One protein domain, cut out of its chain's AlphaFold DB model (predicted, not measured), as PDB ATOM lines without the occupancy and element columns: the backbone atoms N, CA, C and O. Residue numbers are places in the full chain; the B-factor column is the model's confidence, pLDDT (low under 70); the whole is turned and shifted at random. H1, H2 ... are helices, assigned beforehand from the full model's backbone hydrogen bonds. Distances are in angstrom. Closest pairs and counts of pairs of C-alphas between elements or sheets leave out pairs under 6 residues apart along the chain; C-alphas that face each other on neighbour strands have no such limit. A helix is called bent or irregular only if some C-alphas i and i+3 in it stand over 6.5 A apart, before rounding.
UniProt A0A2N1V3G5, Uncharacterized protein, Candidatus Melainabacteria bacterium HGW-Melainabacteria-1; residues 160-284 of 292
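What this domain is: This is residues 160 to 284 of the 292 residues of an uncharacterized protein of Candidatus Melainabacteria bacterium HGW-Melainabacteria-1 (UniProt A0A2N1V3G5). The longest helix, H6, is an arm whose residues 269 to 284 stick out from an up-and-down bundle of five helices, each running against the one before it. In the bundle, H3, H4 and H5 pack together, and H1 joins the hairpin of H1 and H2 to H3. The printed part has 125 residues with six named helices, H1 to H6 in order, and no named strand; the class is all helix. The whole is compact, with a radius of gyration of the C-alphas of 15.9 A and spans of 52 by 38 by 23 A.

Where its parts are: H6, residues 261 to 284, measures 32.6 A and ends at C-alpha 284 (217.383, 139.429, 111.769). It is irregular, C-alphas 267 and 270 being 7.3 A apart, with a kink of 50 degrees near residue 268. H5 is residues 241 to 257, 24.6 A; H4 225 to 238; H3 205 to 221, 24.3 A. H2, residues 175 to 188, is irregular, with C-alphas 176 and 179 7.4 A apart. H1, residues 160 to 172, begins at C-alpha 160 (197.237, 170.087, 139.255).

How they stand to each other: H6, with residues 264 to 267 alone, only just touches H4, with 3 pairs of C-alphas within 8 A, the closest Leu 264 and Glu 226 at 6.5 A. H4 forms hairpins with H5, closest C-alphas Leu 232 and Ala 244 at 5.4 A, and with H3, Ala 228 and Ala 216 at 4.5 A. H1 touches H3, closest C-alphas Thr 167 and Ala 214 at 4.8 A, the same way at a shallow tilt of 32 degrees, only just short of steep. H1 and H2 form a hairpin, closest C-alphas Ala 166 and Phe 185 at 5.2 A. Every O i to N i+4 pair is within hydrogen-bond range in H1, H3, H4 and H5; 8 of 10 are in H2 and 18 of 20 in H6.

The domain as a whole: The C-alphas of Leu 180 and Asp 284, the two farthest apart, are 54.1 A apart. The printed part has no cut; the link from H2 to H3, residues 189 to 204, is long. No printed residue is under 70 in pLDDT.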
ATOM      1  N   LEU A 160     197.687 170.123 140.650       89.75
ATOM      2  CA  LEU A 160     197.237 170.087 139.255       89.75
ATOM      3  C   LEU A 160     196.837 171.487 138.754       89.75
ATOM      4  O   LEU A 160     197.237 171.898 137.663       89.75
ATOM      5  N   LEU A 161     196.121 172.259 139.577       90.62
ATOM      6  CA  LEU A 161     195.749 173.634 139.250       90.62
ATOM      7  C   LEU A 161     196.984 174.540 139.139       90.62
ATOM      8  O   LEU A 161     197.080 175.337 138.202       90.62
ATOM      9  N   ARG A 162     197.947 174.386 140.057       91.38
ATOM     10  CA  ARG A 162     199.232 175.103 140.028       91.38
ATOM     11  C   ARG A 162     200.000 174.818 138.740       91.38
ATOM     12  O   ARG A 162     200.411 175.766 138.077       91.38
ATOM     13  N   CYS A 163     200.119 173.552 138.336       91.56
ATOM     14  CA  CYS A 163     200.799 173.153 137.102       91.56
ATOM     15  C   CYS A 163     200.138 173.745 135.851       91.56
ATOM     16  O   CYS A 163     200.831 174.260 134.972       91.56
ATOM     17  N   LEU A 164     198.805 173.710 135.767       89.88
ATOM     18  CA  LEU A 164     198.069 174.259 134.623       89.88
ATOM     19  C   LEU A 164     198.201 175.778 134.532       89.88
ATOM     20  O   LEU A 164     198.413 176.323 133.447       89.88
ATOM     21  N   TRP A 165     198.131 176.468 135.668       89.06
ATOM     22  CA  TRP A 165     198.342 177.908 135.705       89.06
ATOM     23  C   TRP A 165     199.779 178.284 135.336       89.06
ATOM     24  O   TRP A 165     199.992 179.164 134.505       89.06
ATOM     25  N   ALA A 166     200.766 177.583 135.895       88.44
ATOM     26  CA  ALA A 166     202.178 177.824 135.615       88.44
ATOM     27  C   ALA A 166     202.504 177.572 134.129       88.44
ATOM     28  O   ALA A 166     203.196 178.366 133.494       88.44
ATOM     29  N   THR A 167     201.907 176.530 133.541       89.44
ATOM     30  CA  THR A 167     201.950 176.254 132.097       89.44
ATOM     31  C   THR A 167     201.384 177.416 131.283       89.44
ATOM     32  O   THR A 167     202.028 177.884 130.346       89.44
ATOM     33  N   ARG A 168     200.200 177.922 131.652       87.12
ATOM     34  CA  ARG A 168     199.567 179.074 130.990       87.12
ATOM     35  C   ARG A 168     200.469 180.308 131.043       87.12
ATOM     36  O   ARG A 168     200.641 180.971 130.024       87.12
ATOM     37  N   VAL A 169     201.062 180.597 132.201       87.50
ATOM     38  CA  VAL A 169     201.972 181.738 132.382       87.50
ATOM     39  C   VAL A 169     203.189 181.630 131.467       87.50
ATOM     40  O   VAL A 169     203.497 182.597 130.780       87.50
ATOM     41  N   LEU A 170     203.840 180.465 131.391       90.06
ATOM     42  CA  LEU A 170     205.004 180.284 130.515       90.06
ATOM     43  C   LEU A 170     204.642 180.320 129.025       90.06
ATOM     44  O   LEU A 170     205.357 180.943 128.246       90.06
ATOM     45  N   LEU A 171     203.529 179.699 128.623       87.12
ATOM     46  CA  LEU A 171     203.112 179.651 127.215       87.12
ATOM     47  C   LEU A 171     202.721 181.017 126.649       87.12
ATOM     48  O   LEU A 171     202.905 181.258 125.459       87.12
ATOM     49  N   HIS A 172     202.135 181.887 127.473       84.75
ATOM     50  CA  HIS A 172     201.603 183.174 127.021       84.75
ATOM     51  C   HIS A 172     202.488 184.369 127.381       84.75
ATOM     52  O   HIS A 172     202.156 185.490 126.996       84.75
ATOM     53  N   ALA A 173     203.595 184.158 128.094       85.50
ATOM     54  CA  ALA A 173     204.536 185.222 128.404       85.50
ATOM     55  C   ALA A 173     205.234 185.721 127.124       85.50
ATOM     56  O   ALA A 173     205.892 184.935 126.437       85.50
ATOM     57  N   PRO A 174     205.160 187.029 126.812       87.00
ATOM     58  CA  PRO A 174     206.056 187.639 125.837       87.00
ATOM     59  C   PRO A 174     207.520 187.383 126.211       87.00
ATOM     60  O   PRO A 174     207.851 187.275 127.395       87.00
ATOM     61  N   ILE A 175     208.416 187.335 125.219       85.44
ATOM     62  CA  ILE A 175     209.845 187.039 125.437       85.44
ATOM     63  C   ILE A 175     210.458 188.005 126.461       85.44
ATOM     64  O   ILE A 175     211.258 187.595 127.300       85.44
ATOM     65  N   GLU A 176     210.045 189.271 126.441       89.75
ATOM     66  CA  GLU A 176     210.512 190.320 127.350       89.75
ATOM     67  C   GLU A 176     210.061 190.093 128.801       89.75
ATOM     68  O   GLU A 176     210.716 190.549 129.735       89.75
ATOM     69  N   GLN A 177     208.949 189.381 129.001       91.06
ATOM     70  CA  GLN A 177     208.377 189.072 130.314       91.06
ATOM     71  C   GLN A 177     208.735 187.665 130.799       91.06
ATOM     72  O   GLN A 177     208.420 187.314 131.936       91.06
ATOM     73  N   LEU A 178     209.425 186.871 129.976       88.81
ATOM     74  CA  LEU A 178     209.807 185.505 130.311       88.81
ATOM     75  C   LEU A 178     210.580 185.401 131.642       88.81
ATOM     76  O   LEU A 178     210.245 184.514 132.423       88.81
ATOM     77  N   PRO A 179     211.535 186.295 131.989       91.19
ATOM     78  CA  PRO A 179     212.203 186.230 133.291       91.19
ATOM     79  C   PRO A 179     211.234 186.330 134.478       91.19
ATOM     80  O   PRO A 179     211.364 185.581 135.441       91.19
ATOM     81  N   LEU A 180     210.233 187.213 134.395       90.56
ATOM     82  CA  LEU A 180     209.215 187.350 135.439       90.56
ATOM     83  C   LEU A 180     208.293 186.126 135.474       90.56
ATOM     84  O   LEU A 180     207.994 185.617 136.549       90.56
ATOM     85  N   ALA A 181     207.884 185.626 134.306       89.81
ATOM     86  CA  ALA A 181     207.068 184.422 134.189       89.81
ATOM     87  C   ALA A 181     207.756 183.190 134.802       89.81
ATOM     88  O   ALA A 181     207.094 182.379 135.442       89.81
ATOM     89  N   LEU A 182     209.082 183.079 134.663       91.19
ATOM     90  CA  LEU A 182     209.887 182.020 135.273       91.19
ATOM     91  C   LEU A 182     209.940 182.132 136.801       91.19
ATOM     92  O   LEU A 182     209.762 181.126 137.480       91.19
ATOM     93  N   VAL A 183     210.134 183.333 137.356       91.69
ATOM     94  CA  VAL A 183     210.085 183.547 138.818       91.69
ATOM     95  C   VAL A 183     208.716 183.153 139.363       91.69
ATOM     96  O   VAL A 183     208.611 182.361 140.293       91.69
ATOM     97  N   VAL A 184     207.663 183.634 138.708       88.69
ATOM     98  CA  VAL A 184     206.277 183.329 139.056       88.69
ATOM     99  C   VAL A 184     205.991 181.825 138.959       88.69
ATOM    100  O   VAL A 184     205.300 181.276 139.815       88.69
ATOM    101  N   PHE A 185     206.531 181.135 137.950       91.31
ATOM    102  CA  PHE A 185     206.447 179.679 137.841       91.31
ATOM    103  C   PHE A 185     207.084 178.993 139.053       91.31
ATOM    104  O   PHE A 185     206.449 178.138 139.666       91.31
ATOM    105  N   LEU A 186     208.321 179.361 139.398       91.44
ATOM    106  CA  LEU A 186     209.086 178.729 140.477       91.44
ATOM    107  C   LEU A 186     208.414 178.924 141.838       91.44
ATOM    108  O   LEU A 186     208.200 177.944 142.553       91.44
ATOM    109  N   GLU A 187     207.958 180.145 142.128       89.81
ATOM    110  CA  GLU A 187     207.156 180.448 143.317       89.81
ATOM    111  C   GLU A 187     205.895 179.579 143.368       89.81
ATOM    112  O   GLU A 187     205.569 178.991 144.398       89.81
ATOM    113  N   ARG A 188     205.190 179.426 142.239       88.44
ATOM    114  CA  ARG A 188     204.009 178.556 142.173       88.44
ATOM    115  C   ARG A 188     204.322 177.082 142.224       88.44
ATOM    116  O   ARG A 188     203.389 176.320 142.447       88.44
ATOM    117  N   MET A 189     205.558 176.652 142.050       90.31
ATOM    118  CA  MET A 189     205.961 175.255 142.182       90.31
ATOM    119  C   MET A 189     206.706 174.994 143.499       90.31
ATOM    120  O   MET A 189     207.213 173.893 143.674       90.31
ATOM    121  N   ASP A 190     206.741 175.953 144.435       89.75
ATOM    122  CA  ASP A 190     207.510 175.888 145.693       89.75
ATOM    123  C   ASP A 190     208.969 175.442 145.473       89.75
ATOM    124  O   ASP A 190     209.500 174.647 146.250       89.75
ATOM    125  N   ASP A 191     209.581 175.856 144.357       86.56
ATOM    126  CA  ASP A 191     210.921 175.432 143.909       86.56
ATOM    127  C   ASP A 191     211.120 173.905 143.764       86.56
ATOM    128  O   ASP A 191     212.232 173.402 143.585       86.56
ATOM    129  N   LYS A 192     210.038 173.126 143.795       89.31
ATOM    130  CA  LYS A 192     210.063 171.670 143.659       89.31
ATOM    131  C   LYS A 192     209.890 171.292 142.192       89.31
ATOM    132  O   LYS A 192     208.783 171.266 141.651       89.31
ATOM    133  N   LEU A 193     211.010 170.964 141.558       89.88
ATOM    134  CA  LEU A 193     211.087 170.655 140.126       89.88
ATOM    135  C   LEU A 193     210.951 169.165 139.791       89.88
ATOM    136  O   LEU A 193     211.077 168.784 138.634       89.88
ATOM    137  N   GLU A 194     210.650 168.331 140.784       89.56
ATOM    138  CA  GLU A 194     210.354 166.913 140.591       89.56
ATOM    139  C   GLU A 194     209.079 166.515 141.331       89.56
ATOM    140  O   GLU A 194     208.844 166.926 142.470       89.56
ATOM    141  N   LEU A 195     208.253 165.687 140.689       86.19
ATOM    142  CA  LEU A 195     206.893 165.400 141.151       86.19
ATOM    143  C   LEU A 195     206.858 164.695 142.518       86.19
ATOM    144  O   LEU A 195     206.011 164.996 143.356       86.19
ATOM    145  N   HIS A 196     207.820 163.812 142.786       84.38
ATOM    146  CA  HIS A 196     207.938 163.104 144.066       84.38
ATOM    147  C   HIS A 196     208.241 164.034 145.259       84.38
ATOM    148  O   HIS A 196     208.017 163.663 146.407       84.38
ATOM    149  N   LEU A 197     208.738 165.254 145.014       85.94
ATOM    150  CA  LEU A 197     208.928 166.260 146.066       85.94
ATOM    151  C   LEU A 197     207.596 166.898 146.492       85.94
ATOM    152  O   LEU A 197     207.506 167.536 147.547       85.94
ATOM    153  N   HIS A 198     206.561 166.748 145.665       84.00
ATOM    154  CA  HIS A 198     205.219 167.264 145.913       84.00
ATOM    155  C   HIS A 198     204.243 166.222 146.442       84.00
ATOM    156  O   HIS A 198     203.317 166.588 147.161       84.00
ATOM    157  N   SER A 199     204.423 164.949 146.095       79.62
ATOM    158  CA  SER A 199     203.486 163.888 146.461       79.62
ATOM    159  C   SER A 199     204.207 162.624 146.905       79.62
ATOM    160  O   SER A 199     205.177 162.189 146.288       79.62
ATOM    161  N   THR A 200     203.682 162.014 147.964       72.44
ATOM    162  CA  THR A 200     204.087 160.699 148.482       72.44
ATOM    163  C   THR A 200     203.033 159.616 148.222       72.44
ATOM    164  O   THR A 200     203.242 158.459 148.583       72.44
ATOM    165  N   GLY A 201     201.898 159.983 147.616       71.62
ATOM    166  CA  GLY A 201     200.793 159.083 147.292       71.62
ATOM    167  C   GLY A 201     200.829 158.570 145.849       71.62
ATOM    168  O   GLY A 201     201.682 158.994 145.064       71.62
ATOM    169  N   PRO A 202     199.893 157.672 145.479       75.50
ATOM    170  CA  PRO A 202     199.742 157.226 144.098       75.50
ATOM    171  C   PRO A 202     199.543 158.432 143.176       75.50
ATOM    172  O   PRO A 202     198.744 159.331 143.452       75.50
ATOM    173  N   LEU A 203     200.325 158.475 142.100       87.50
ATOM    174  CA  LEU A 203     200.297 159.575 141.148       87.50
ATOM    175  C   LEU A 203     199.197 159.331 140.125       87.50
ATOM    176  O   LEU A 203     199.060 158.237 139.585       87.50
ATOM    177  N   ARG A 204     198.435 160.376 139.825       88.50
ATOM    178  CA  ARG A 204     197.427 160.335 138.769       88.50
ATOM    179  C   ARG A 204     198.035 160.752 137.440       88.50
ATOM    180  O   ARG A 204     198.822 161.699 137.399       88.50
ATOM    181  N   ALA A 205     197.638 160.092 136.356       88.81
ATOM    182  CA  ALA A 205     198.155 160.372 135.018       88.81
ATOM    183  C   ALA A 205     197.933 161.832 134.577       88.81
ATOM    184  O   ALA A 205     198.823 162.437 133.986       88.81
ATOM    185  N   ASP A 206     196.784 162.435 134.902       87.31
ATOM    186  CA  ASP A 206     196.477 163.840 134.594       87.31
ATOM    187  C   ASP A 206     197.418 164.821 135.315       87.31
ATOM    188  O   ASP A 206     197.923 165.765 134.704       87.31
ATOM    189  N   LEU A 207     197.729 164.559 136.584       90.06
ATOM    190  CA  LEU A 207     198.714 165.317 137.348       90.06
ATOM    191  C   LEU A 207     200.126 165.160 136.783       90.06
ATOM    192  O   LEU A 207     200.820 166.160 136.606       90.06
ATOM    193  N   VAL A 208     200.547 163.928 136.486       91.94
ATOM    194  CA  VAL A 208     201.862 163.656 135.885       91.94
ATOM    195  C   VAL A 208     201.988 164.399 134.554       91.94
ATOM    196  O   VAL A 208     202.977 165.098 134.333       91.94
ATOM    197  N   ASN A 209     200.956 164.330 133.710       91.06
ATOM    198  CA  ASN A 209     200.891 165.061 132.449       91.06
ATOM    199  C   ASN A 209     201.025 166.573 132.657       91.06
ATOM    200  O   ASN A 209     201.887 167.204 132.051       91.06
ATOM    201  N   ALA A 210     200.212 167.176 133.527       90.94
ATOM    202  CA  ALA A 210     200.272 168.618 133.760       90.94
ATOM    203  C   ALA A 210     201.631 169.058 134.323       90.94
ATOM    204  O   ALA A 210     202.177 170.075 133.891       90.94
ATOM    205  N   PHE A 211     202.190 168.286 135.257       93.69
ATOM    206  CA  PHE A 211     203.479 168.571 135.875       93.69
ATOM    207  C   PHE A 211     204.610 168.544 134.847       93.69
ATOM    208  O   PHE A 211     205.324 169.533 134.698       93.69
ATOM    209  N   TYR A 212     204.743 167.448 134.094       94.31
ATOM    210  CA  TYR A 212     205.844 167.305 133.142       94.31
ATOM    211  C   TYR A 212     205.680 168.172 131.892       94.31
ATOM    212  O   TYR A 212     206.668 168.486 131.231       94.31
ATOM    213  N   TYR A 213     204.471 168.648 131.600       93.88
ATOM    214  CA  TYR A 213     204.261 169.692 130.599       93.88
ATOM    215  C   TYR A 213     204.817 171.031 131.090       93.88
ATOM    216  O   TYR A 213     205.583 171.694 130.385       93.88
ATOM    217  N   ALA A 214     204.481 171.397 132.328       93.69
ATOM    218  CA  ALA A 214     204.943 172.618 132.975       93.69
ATOM    219  C   ALA A 214     206.479 172.646 133.096       93.69
ATOM    220  O   ALA A 214     207.115 173.634 132.721       93.69
ATOM    221  N   THR A 215     207.098 171.554 133.555       95.12
ATOM    222  CA  THR A 215     208.561 171.478 133.699       95.12
ATOM    223  C   THR A 215     209.284 171.381 132.360       95.12
ATOM    224  O   THR A 215     210.361 171.957 132.223       95.12
ATOM    225  N   ALA A 216     208.708 170.734 131.338       95.75
ATOM    226  CA  ALA A 216     209.286 170.756 129.993       95.75
ATOM    227  C   ALA A 216     209.427 172.195 129.477       95.75
ATOM    228  O   ALA A 216     210.495 172.569 128.995       95.75
ATOM    229  N   LEU A 217     208.385 173.019 129.632       95.19
ATOM    230  CA  LEU A 217     208.436 174.437 129.270       95.19
ATOM    231  C   LEU A 217     209.485 175.199 130.074       95.19
ATOM    232  O   LEU A 217     210.282 175.923 129.476       95.19
ATOM    233  N   LEU A 218     209.517 175.012 131.398       95.94
ATOM    234  CA  LEU A 218     210.541 175.613 132.254       95.94
ATOM    235  C   LEU A 218     211.938 175.327 131.689       95.94
ATOM    236  O   LEU A 218     212.676 176.260 131.381       95.94
ATOM    237  N   PHE A 219     212.270 174.052 131.481       96.31
ATOM    238  CA  PHE A 219     213.601 173.633 131.048       96.31
ATOM    239  C   PHE A 219     213.949 174.065 129.619       96.31
ATOM    240  O   PHE A 219     215.111 174.367 129.338       96.31
ATOM    241  N   ILE A 220     212.963 174.153 128.721       95.25
ATOM    242  CA  ILE A 220     213.144 174.751 127.391       95.25
ATOM    243  C   ILE A 220     213.535 176.227 127.532       95.25
ATOM    244  O   ILE A 220     214.483 176.686 126.893       95.25
ATOM    245  N   HIS A 221     212.828 176.979 128.375       93.62
ATOM    246  CA  HIS A 221     213.066 178.409 128.557       93.62
ATOM    247  C   HIS A 221     214.353 178.720 129.332       93.62
ATOM    248  O   HIS A 221     214.967 179.759 129.080       93.62
ATOM    249  N   THR A 222     214.796 177.816 130.208       93.69
ATOM    250  CA  THR A 222     216.045 177.936 130.976       93.69
ATOM    251  C   THR A 222     217.242 177.251 130.309       93.69
ATOM    252  O   THR A 222     218.260 177.039 130.965       93.69
ATOM    253  N   ASP A 223     217.145 176.917 129.017       94.38
ATOM    254  CA  ASP A 223     218.232 176.369 128.193       94.38
ATOM    255  C   ASP A 223     218.844 175.055 128.754       94.38
ATOM    256  O   ASP A 223     220.059 174.834 128.681       94.38
ATOM    257  N   GLN A 224     217.994 174.170 129.296       95.81
ATOM    258  CA  GLN A 224     218.343 172.851 129.852       95.81
ATOM    259  C   GLN A 224     217.728 171.708 129.021       95.81
ATOM    260  O   GLN A 224     216.737 171.084 129.420       95.81
ATOM    261  N   PRO A 225     218.283 171.416 127.833       96.31
ATOM    262  CA  PRO A 225     217.620 170.561 126.857       96.31
ATOM    263  C   PRO A 225     217.488 169.094 127.293       96.31
ATOM    264  O   PRO A 225     216.516 168.440 126.926       96.31
ATOM    265  N   GLU A 226     218.410 168.568 128.099       96.38
ATOM    266  CA  GLU A 226     218.339 167.196 128.615       96.38
ATOM    267  C   GLU A 226     217.188 167.012 129.614       96.38
ATOM    268  O   GLU A 226     216.445 166.031 129.539       96.38
ATOM    269  N   ARG A 227     217.001 167.985 130.516       96.81
ATOM    270  CA  ARG A 227     215.910 168.007 131.506       96.81
ATOM    271  C   ARG A 227     214.549 168.182 130.832       96.81
ATOM    272  O   ARG A 227     213.583 167.494 131.177       96.81
ATOM    273  N   ALA A 228     214.489 169.038 129.809       96.81
ATOM    274  CA  ALA A 228     213.316 169.157 128.951       96.81
ATOM    275  C   ALA A 228     213.001 167.814 128.280       96.81
ATOM    276  O   ALA A 228     211.874 167.335 128.366       96.81
ATOM    277  N   LEU A 229     213.999 167.159 127.682       96.31
ATOM    278  CA  LEU A 229     213.809 165.887 126.990       96.31
ATOM    279  C   LEU A 229     213.299 164.772 127.909       96.31
ATOM    280  O   LEU A 229     212.449 163.983 127.488       96.31
ATOM    281  N   TYR A 230     213.788 164.706 129.149       95.69
ATOM    282  CA  TYR A 230     213.251 163.787 130.152       95.69
ATOM    283  C   TYR A 230     211.760 164.038 130.390       95.69
ATOM    284  O   TYR A 230     210.957 163.117 130.254       95.69
ATOM    285  N   SER A 231     211.382 165.295 130.636       95.56
ATOM    286  CA  SER A 231     209.981 165.676 130.848       95.56
ATOM    287  C   SER A 231     209.100 165.296 129.647       95.56
ATOM    288  O   SER A 231     208.022 164.732 129.817       95.56
ATOM    289  N   LEU A 232     209.590 165.497 128.419       95.44
ATOM    290  CA  LEU A 232     208.885 165.093 127.197       95.44
ATOM    291  C   LEU A 232     208.740 163.572 127.043       95.44
ATOM    292  O   LEU A 232     207.746 163.115 126.482       95.44
ATOM    293  N   ASN A 233     209.710 162.783 127.516       94.69
ATOM    294  CA  ASN A 233     209.601 161.322 127.513       94.69
ATOM    295  C   ASN A 233     208.558 160.834 128.518       94.69
ATOM    296  O   ASN A 233     207.837 159.893 128.203       94.69
ATOM    297  N   VAL A 234     208.442 161.490 129.678       93.88
ATOM    298  CA  VAL A 234     207.354 161.203 130.620       93.88
ATOM    299  C   VAL A 234     206.006 161.506 129.960       93.88
ATOM    300  O   VAL A 234     205.168 160.615 129.884       93.88
ATOM    301  N   LEU A 235     205.842 162.701 129.376       92.06
ATOM    302  CA  LEU A 235     204.610 163.105 128.681       92.06
ATOM    303  C   LEU A 235     204.175 162.146 127.571       92.06
ATOM    304  O   LEU A 235     202.985 161.910 127.384       92.06
ATOM    305  N   GLU A 236     205.130 161.620 126.805       91.88
ATOM    306  CA  GLU A 236     204.836 160.674 125.728       91.88
ATOM    307  C   GLU A 236     204.281 159.343 126.251       91.88
ATOM    308  O   GLU A 236     203.470 158.721 125.568       91.88
ATOM    309  N   GLN A 237     204.669 158.941 127.465       90.25
ATOM    310  CA  GLN A 237     204.224 157.703 128.109       90.25
ATOM    311  C   GLN A 237     202.926 157.874 128.907       90.25
ATOM    312  O   GLN A 237     202.194 156.902 129.092       90.25
ATOM    313  N   THR A 238     202.643 159.083 129.392       87.69
ATOM    314  CA  THR A 238     201.520 159.365 130.300       87.69
ATOM    315  C   THR A 238     200.305 159.970 129.604       87.69
ATOM    316  O   THR A 238     199.213 159.939 130.170       87.69
ATOM    317  N   GLY A 239     200.460 160.552 128.412       79.00
ATOM    318  CA  GLY A 239     199.407 161.351 127.788       79.00
ATOM    319  C   GLY A 239     199.402 161.342 126.260       79.00
ATOM    320  O   GLY A 239     200.065 160.525 125.612       79.00
ATOM    321  N   PRO A 240     198.624 162.249 125.639       75.44
ATOM    322  CA  PRO A 240     198.526 162.334 124.191       75.44
ATOM    323  C   PRO A 240     199.871 162.717 123.567       75.44
ATOM    324  O   PRO A 240     200.363 163.837 123.731       75.44
ATOM    325  N   ARG A 241     200.429 161.805 122.765       79.94
ATOM    326  CA  ARG A 241     201.722 161.970 122.077       79.94
ATOM    327  C   ARG A 241     201.864 163.295 121.318       79.94
ATOM    328  O   ARG A 241     202.969 163.816 121.199       79.94
ATOM    329  N   GLU A 242     200.769 163.850 120.808       80.56
ATOM    330  CA  GLU A 242     200.769 165.122 120.079       80.56
ATOM    331  C   GLU A 242     201.320 166.291 120.914       80.56
ATOM    332  O   GLU A 242     202.098 167.092 120.396       80.56
ATOM    333  N   GLY A 243     200.983 166.370 122.207       81.19
ATOM    334  CA  GLY A 243     201.482 167.428 123.092       81.19
ATOM    335  C   GLY A 243     203.003 167.370 123.253       81.19
ATOM    336  O   GLY A 243     203.689 168.378 123.075       81.19
ATOM    337  N   ALA A 244     203.539 166.169 123.488       88.25
ATOM    338  CA  ALA A 244     204.979 165.942 123.590       88.25
ATOM    339  C   ALA A 244     205.717 166.284 122.284       88.25
ATOM    340  O   ALA A 244     206.798 166.870 122.320       88.25
ATOM    341  N   LEU A 245     205.127 165.974 121.122       88.69
ATOM    342  CA  LEU A 245     205.723 166.292 119.820       88.69
ATOM    343  C   LEU A 245     205.792 167.797 119.545       88.69
ATOM    344  O   LEU A 245     206.796 168.261 119.005       88.69
ATOM    345  N   LYS A 246     204.771 168.570 119.926       87.81
ATOM    346  CA  LYS A 246     204.804 170.029 119.737       87.81
ATOM    347  C   LYS A 246     205.850 170.699 120.630       87.81
ATOM    348  O   LYS A 246     206.580 171.572 120.169       87.81
ATOM    349  N   LEU A 247     205.972 170.264 121.886       91.38
ATOM    350  CA  LEU A 247     207.035 170.761 122.764       91.38
ATOM    351  C   LEU A 247     208.429 170.283 122.328       91.38
ATOM    352  O   LEU A 247     209.401 171.010 122.516       91.38
ATOM    353  N   LEU A 248     208.540 169.101 121.712       93.69
ATOM    354  CA  LEU A 248     209.791 168.643 121.109       93.69
ATOM    355  C   LEU A 248     210.235 169.567 119.968       93.69
ATOM    356  O   LEU A 248     211.411 169.913 119.901       93.69
ATOM    357  N   ASP A 249     209.321 169.992 119.095       91.00
ATOM    358  CA  ASP A 249     209.641 170.969 118.047       91.00
ATOM    359  C   ASP A 249     210.141 172.293 118.644       91.00
ATOM    360  O   ASP A 249     211.197 172.798 118.257       91.00
ATOM    361  N   LEU A 250     209.450 172.803 119.669       91.62
ATOM    362  CA  LEU A 250     209.878 174.001 120.396       91.62
ATOM    363  C   LEU A 250     211.282 173.836 121.008       91.62
ATOM    364  O   LEU A 250     212.127 174.723 120.860       91.62
ATOM    365  N   LEU A 251     211.549 172.696 121.654       95.00
ATOM    366  CA  LEU A 251     212.858 172.360 122.212       95.00
ATOM    367  C   LEU A 251     213.943 172.382 121.128       95.00
ATOM    368  O   LEU A 251     214.989 172.995 121.325       95.00
ATOM    369  N   LEU A 252     213.707 171.746 119.981       93.81
ATOM    370  CA  LEU A 252     214.700 171.653 118.908       93.81
ATOM    371  C   LEU A 252     215.007 173.020 118.290       93.81
ATOM    372  O   LEU A 252     216.179 173.356 118.115       93.81
ATOM    373  N   ARG A 253     213.984 173.854 118.060       92.25
ATOM    374  CA  ARG A 253     214.180 175.248 117.623       92.25
ATOM    375  C   ARG A 253     215.024 176.033 118.624       92.25
ATOM    376  O   ARG A 253     215.904 176.799 118.231       92.25
ATOM    377  N   ARG A 254     214.784 175.832 119.924       92.44
ATOM    378  CA  ARG A 254     215.538 176.501 120.987       92.44
ATOM    379  C   ARG A 254     216.991 176.032 121.049       92.44
ATOM    380  O   ARG A 254     217.889 176.867 121.134       92.44
ATOM    381  N   VAL A 255     217.215 174.725 120.956       94.88
ATOM    382  CA  VAL A 255     218.543 174.097 120.914       94.88
ATOM    383  C   VAL A 255     219.360 174.625 119.741       94.88
ATOM    384  O   VAL A 255     220.530 174.967 119.920       94.88
ATOM    385  N   ASP A 256     218.746 174.746 118.566       92.62
ATOM    386  CA  ASP A 256     219.400 175.282 117.375       92.62
ATOM    387  C   ASP A 256     219.738 176.767 117.540       92.62
ATOM    388  O   ASP A 256     220.881 177.163 117.310       92.62
ATOM    389  N   ALA A 257     218.796 177.575 118.036       92.12
ATOM    390  CA  ALA A 257     219.019 178.998 118.298       92.12
ATOM    391  C   ALA A 257     220.121 179.261 119.343       92.12
ATOM    392  O   ALA A 257     220.760 180.313 119.320       92.12
ATOM    393  N   LYS A 258     220.346 178.318 120.265       94.25
ATOM    394  CA  LYS A 258     221.356 178.405 121.331       94.25
ATOM    395  C   LYS A 258     222.655 177.663 121.023       94.25
ATOM    396  O   LYS A 258     223.554 177.668 121.859       94.25
ATOM    397  N   GLY A 259     222.765 177.018 119.861       94.00
ATOM    398  CA  GLY A 259     223.949 176.238 119.493       94.00
ATOM    399  C   GLY A 259     224.190 175.013 120.387       94.00
ATOM    400  O   GLY A 259     225.322 174.572 120.531       94.00
ATOM    401  N   GLN A 260     223.145 174.448 120.996       95.12
ATOM    402  CA  GLN A 260     223.243 173.328 121.949       95.12
ATOM    403  C   GLN A 260     223.093 171.946 121.288       95.12
ATOM    404  O   GLN A 260     222.935 170.931 121.971       95.12
ATOM    405  N   ARG A 261     223.109 171.881 119.951       93.19
ATOM    406  CA  ARG A 261     222.799 170.660 119.193       93.19
ATOM    407  C   ARG A 261     223.744 169.506 119.524       93.19
ATOM    408  O   ARG A 261     223.274 168.394 119.745       93.19
ATOM    409  N   GLU A 262     225.049 169.761 119.586       93.06
ATOM    410  CA  GLU A 262     226.050 168.732 119.906       93.06
ATOM    411  C   GLU A 262     225.848 168.164 121.313       93.06
ATOM    412  O   GLU A 262     225.874 166.950 121.501       93.06
ATOM    413  N   ARG A 263     225.556 169.040 122.281       93.50
ATOM    414  CA  ARG A 263     225.265 168.673 123.670       93.50
ATOM    415  C   ARG A 263     224.055 167.737 123.757       93.50
ATOM    416  O   ARG A 263     224.168 166.639 124.298       93.50
ATOM    417  N   LEU A 264     222.928 168.116 123.145       93.50
ATOM    418  CA  LEU A 264     221.732 167.268 123.126       93.50
ATOM    419  C   LEU A 264     221.978 165.943 122.384       93.50
ATOM    420  O   LEU A 264     221.526 164.885 122.821       93.50
ATOM    421  N   GLN A 265     222.713 165.966 121.270       91.50
ATOM    422  CA  GLN A 265     223.049 164.748 120.529       91.50
ATOM    423  C   GLN A 265     223.928 163.798 121.343       91.50
ATOM    424  O   GLN A 265     223.665 162.596 121.339       91.50
ATOM    425  N   ALA A 266     224.929 164.315 122.059       93.19
ATOM    426  CA  ALA A 266     225.786 163.523 122.933       93.19
ATOM    427  C   ALA A 266     224.989 162.875 124.072       93.19
ATOM    428  O   ALA A 266     225.209 161.706 124.388       93.19
ATOM    429  N   PHE A 267     224.017 163.598 124.639       94.50
ATOM    430  CA  PHE A 267     223.117 163.054 125.655       94.50
ATOM    431  C   PHE A 267     222.268 161.891 125.119       94.50
ATOM    432  O   PHE A 267     222.125 160.871 125.789       94.50
ATOM    433  N   VAL A 268     221.739 162.014 123.897       93.19
ATOM    434  CA  VAL A 268     220.796 161.041 123.312       93.19
ATOM    435  C   VAL A 268     221.489 159.872 122.587       93.19
ATOM    436  O   VAL A 268     220.873 158.832 122.332       93.19
ATOM    437  N   ALA A 269     222.772 160.010 122.244       92.06
ATOM    438  CA  ALA A 269     223.520 159.033 121.453       92.06
ATOM    439  C   ALA A 269     223.485 157.588 121.999       92.06
ATOM    440  O   ALA A 269     223.246 156.685 121.187       92.06
ATOM    441  N   PRO A 270     223.653 157.332 123.316       91.88
ATOM    442  CA  PRO A 270     223.609 155.971 123.857       91.88
ATOM    443  C   PRO A 270     222.263 155.285 123.593       91.88
ATOM    444  O   PRO A 270     222.217 154.192 123.029       91.88
ATOM    445  N   PHE A 271     221.158 155.982 123.868       91.81
ATOM    446  CA  PHE A 271     219.809 155.442 123.691       91.81
ATOM    447  C   PHE A 271     219.477 155.165 122.220       91.81
ATOM    448  O   PHE A 271     218.823 154.174 121.881       91.81
ATOM    449  N   ARG A 272     219.965 156.014 121.304       88.44
ATOM    450  CA  ARG A 272     219.822 155.772 119.859       88.44
ATOM    451  C   ARG A 272     220.584 154.533 119.418       88.44
ATOM    452  O   ARG A 272     220.050 153.762 118.620       88.44
ATOM    453  N   ALA A 273     221.806 154.340 119.909       88.69
ATOM    454  CA  ALA A 273     222.602 153.165 119.578       88.69
ATOM    455  C   ALA A 273     221.894 151.879 120.031       88.69
ATOM    456  O   ALA A 273     221.730 150.961 119.225       88.69
ATOM    457  N   GLU A 274     221.389 151.851 121.266       88.44
ATOM    458  CA  GLU A 274     220.623 150.726 121.818       88.44
ATOM    459  C   GLU A 274     219.359 150.429 121.002       88.44
ATOM    460  O   GLU A 274     219.135 149.293 120.572       88.44
ATOM    461  N   ARG A 275     218.560 151.458 120.693       88.56
ATOM    462  CA  ARG A 275     217.344 151.314 119.876       88.56
ATOM    463  C   ARG A 275     217.654 150.753 118.488       88.56
ATOM    464  O   ARG A 275     216.957 149.854 118.015       88.56
ATOM    465  N   MET A 276     218.708 151.241 117.835       87.19
ATOM    466  CA  MET A 276     219.118 150.754 116.514       87.19
ATOM    467  C   MET A 276     219.604 149.301 116.554       87.19
ATOM    468  O   MET A 276     219.280 148.523 115.650       87.19
ATOM    469  N   GLN A 277     220.330 148.906 117.602       89.19
ATOM    470  CA  GLN A 277     220.730 147.513 117.814       89.19
ATOM    471  C   GLN A 277     219.511 146.604 118.020       89.19
ATOM    472  O   GLN A 277     219.415 145.557 117.375       89.19
ATOM    473  N   ALA A 278     218.539 147.030 118.832       86.31
ATOM    474  CA  ALA A 278     217.303 146.285 119.069       86.31
ATOM    475  C   ALA A 278     216.470 146.106 117.786       86.31
ATOM    476  O   ALA A 278     215.977 145.010 117.506       86.31
ATOM    477  N   LEU A 279     216.347 147.154 116.964       85.56
ATOM    478  CA  LEU A 279     215.655 147.081 115.671       85.56
ATOM    479  C   LEU A 279     216.350 146.118 114.701       85.56
ATOM    480  O   LEU A 279     215.680 145.319 114.041       85.56
ATOM    481  N   LYS A 280     217.687 146.150 114.641       88.69
ATOM    482  CA  LYS A 280     218.471 145.220 113.820       88.69
ATOM    483  C   LYS A 280     218.258 143.770 114.267       88.69
ATOM    484  O   LYS A 280     217.951 142.924 113.431       88.69
ATOM    485  N   ALA A 281     218.321 143.506 115.572       89.19
ATOM    486  CA  ALA A 281     218.095 142.175 116.129       89.19
ATOM    487  C   ALA A 281     216.701 141.621 115.779       89.19
ATOM    488  O   ALA A 281     216.592 140.479 115.335       89.19
ATOM    489  N   ARG A 282     215.645 142.445 115.887       86.94
ATOM    490  CA  ARG A 282     214.266 142.063 115.515       86.94
ATOM    491  C   ARG A 282     214.120 141.731 114.029       86.94
ATOM    492  O   ARG A 282     213.411 140.791 113.666       86.94
ATOM    493  N   ARG A 283     214.789 142.489 113.155       86.81
ATOM    494  CA  ARG A 283     214.786 142.228 111.707       86.81
ATOM    495  C   ARG A 283     215.456 140.894 111.382       86.81
ATOM    496  O   ARG A 283     214.929 140.103 110.597       86.81
ATOM    497  N   ASP A 284     216.592 140.631 112.015       86.94
ATOM    498  CA  ASP A 284     217.383 139.429 111.769       86.94
ATOM    499  C   ASP A 284     216.692 138.169 112.335       86.94
ATOM    500  O   ASP A 284     216.785 137.096 111.733       86.94
TER     501      ASP A 284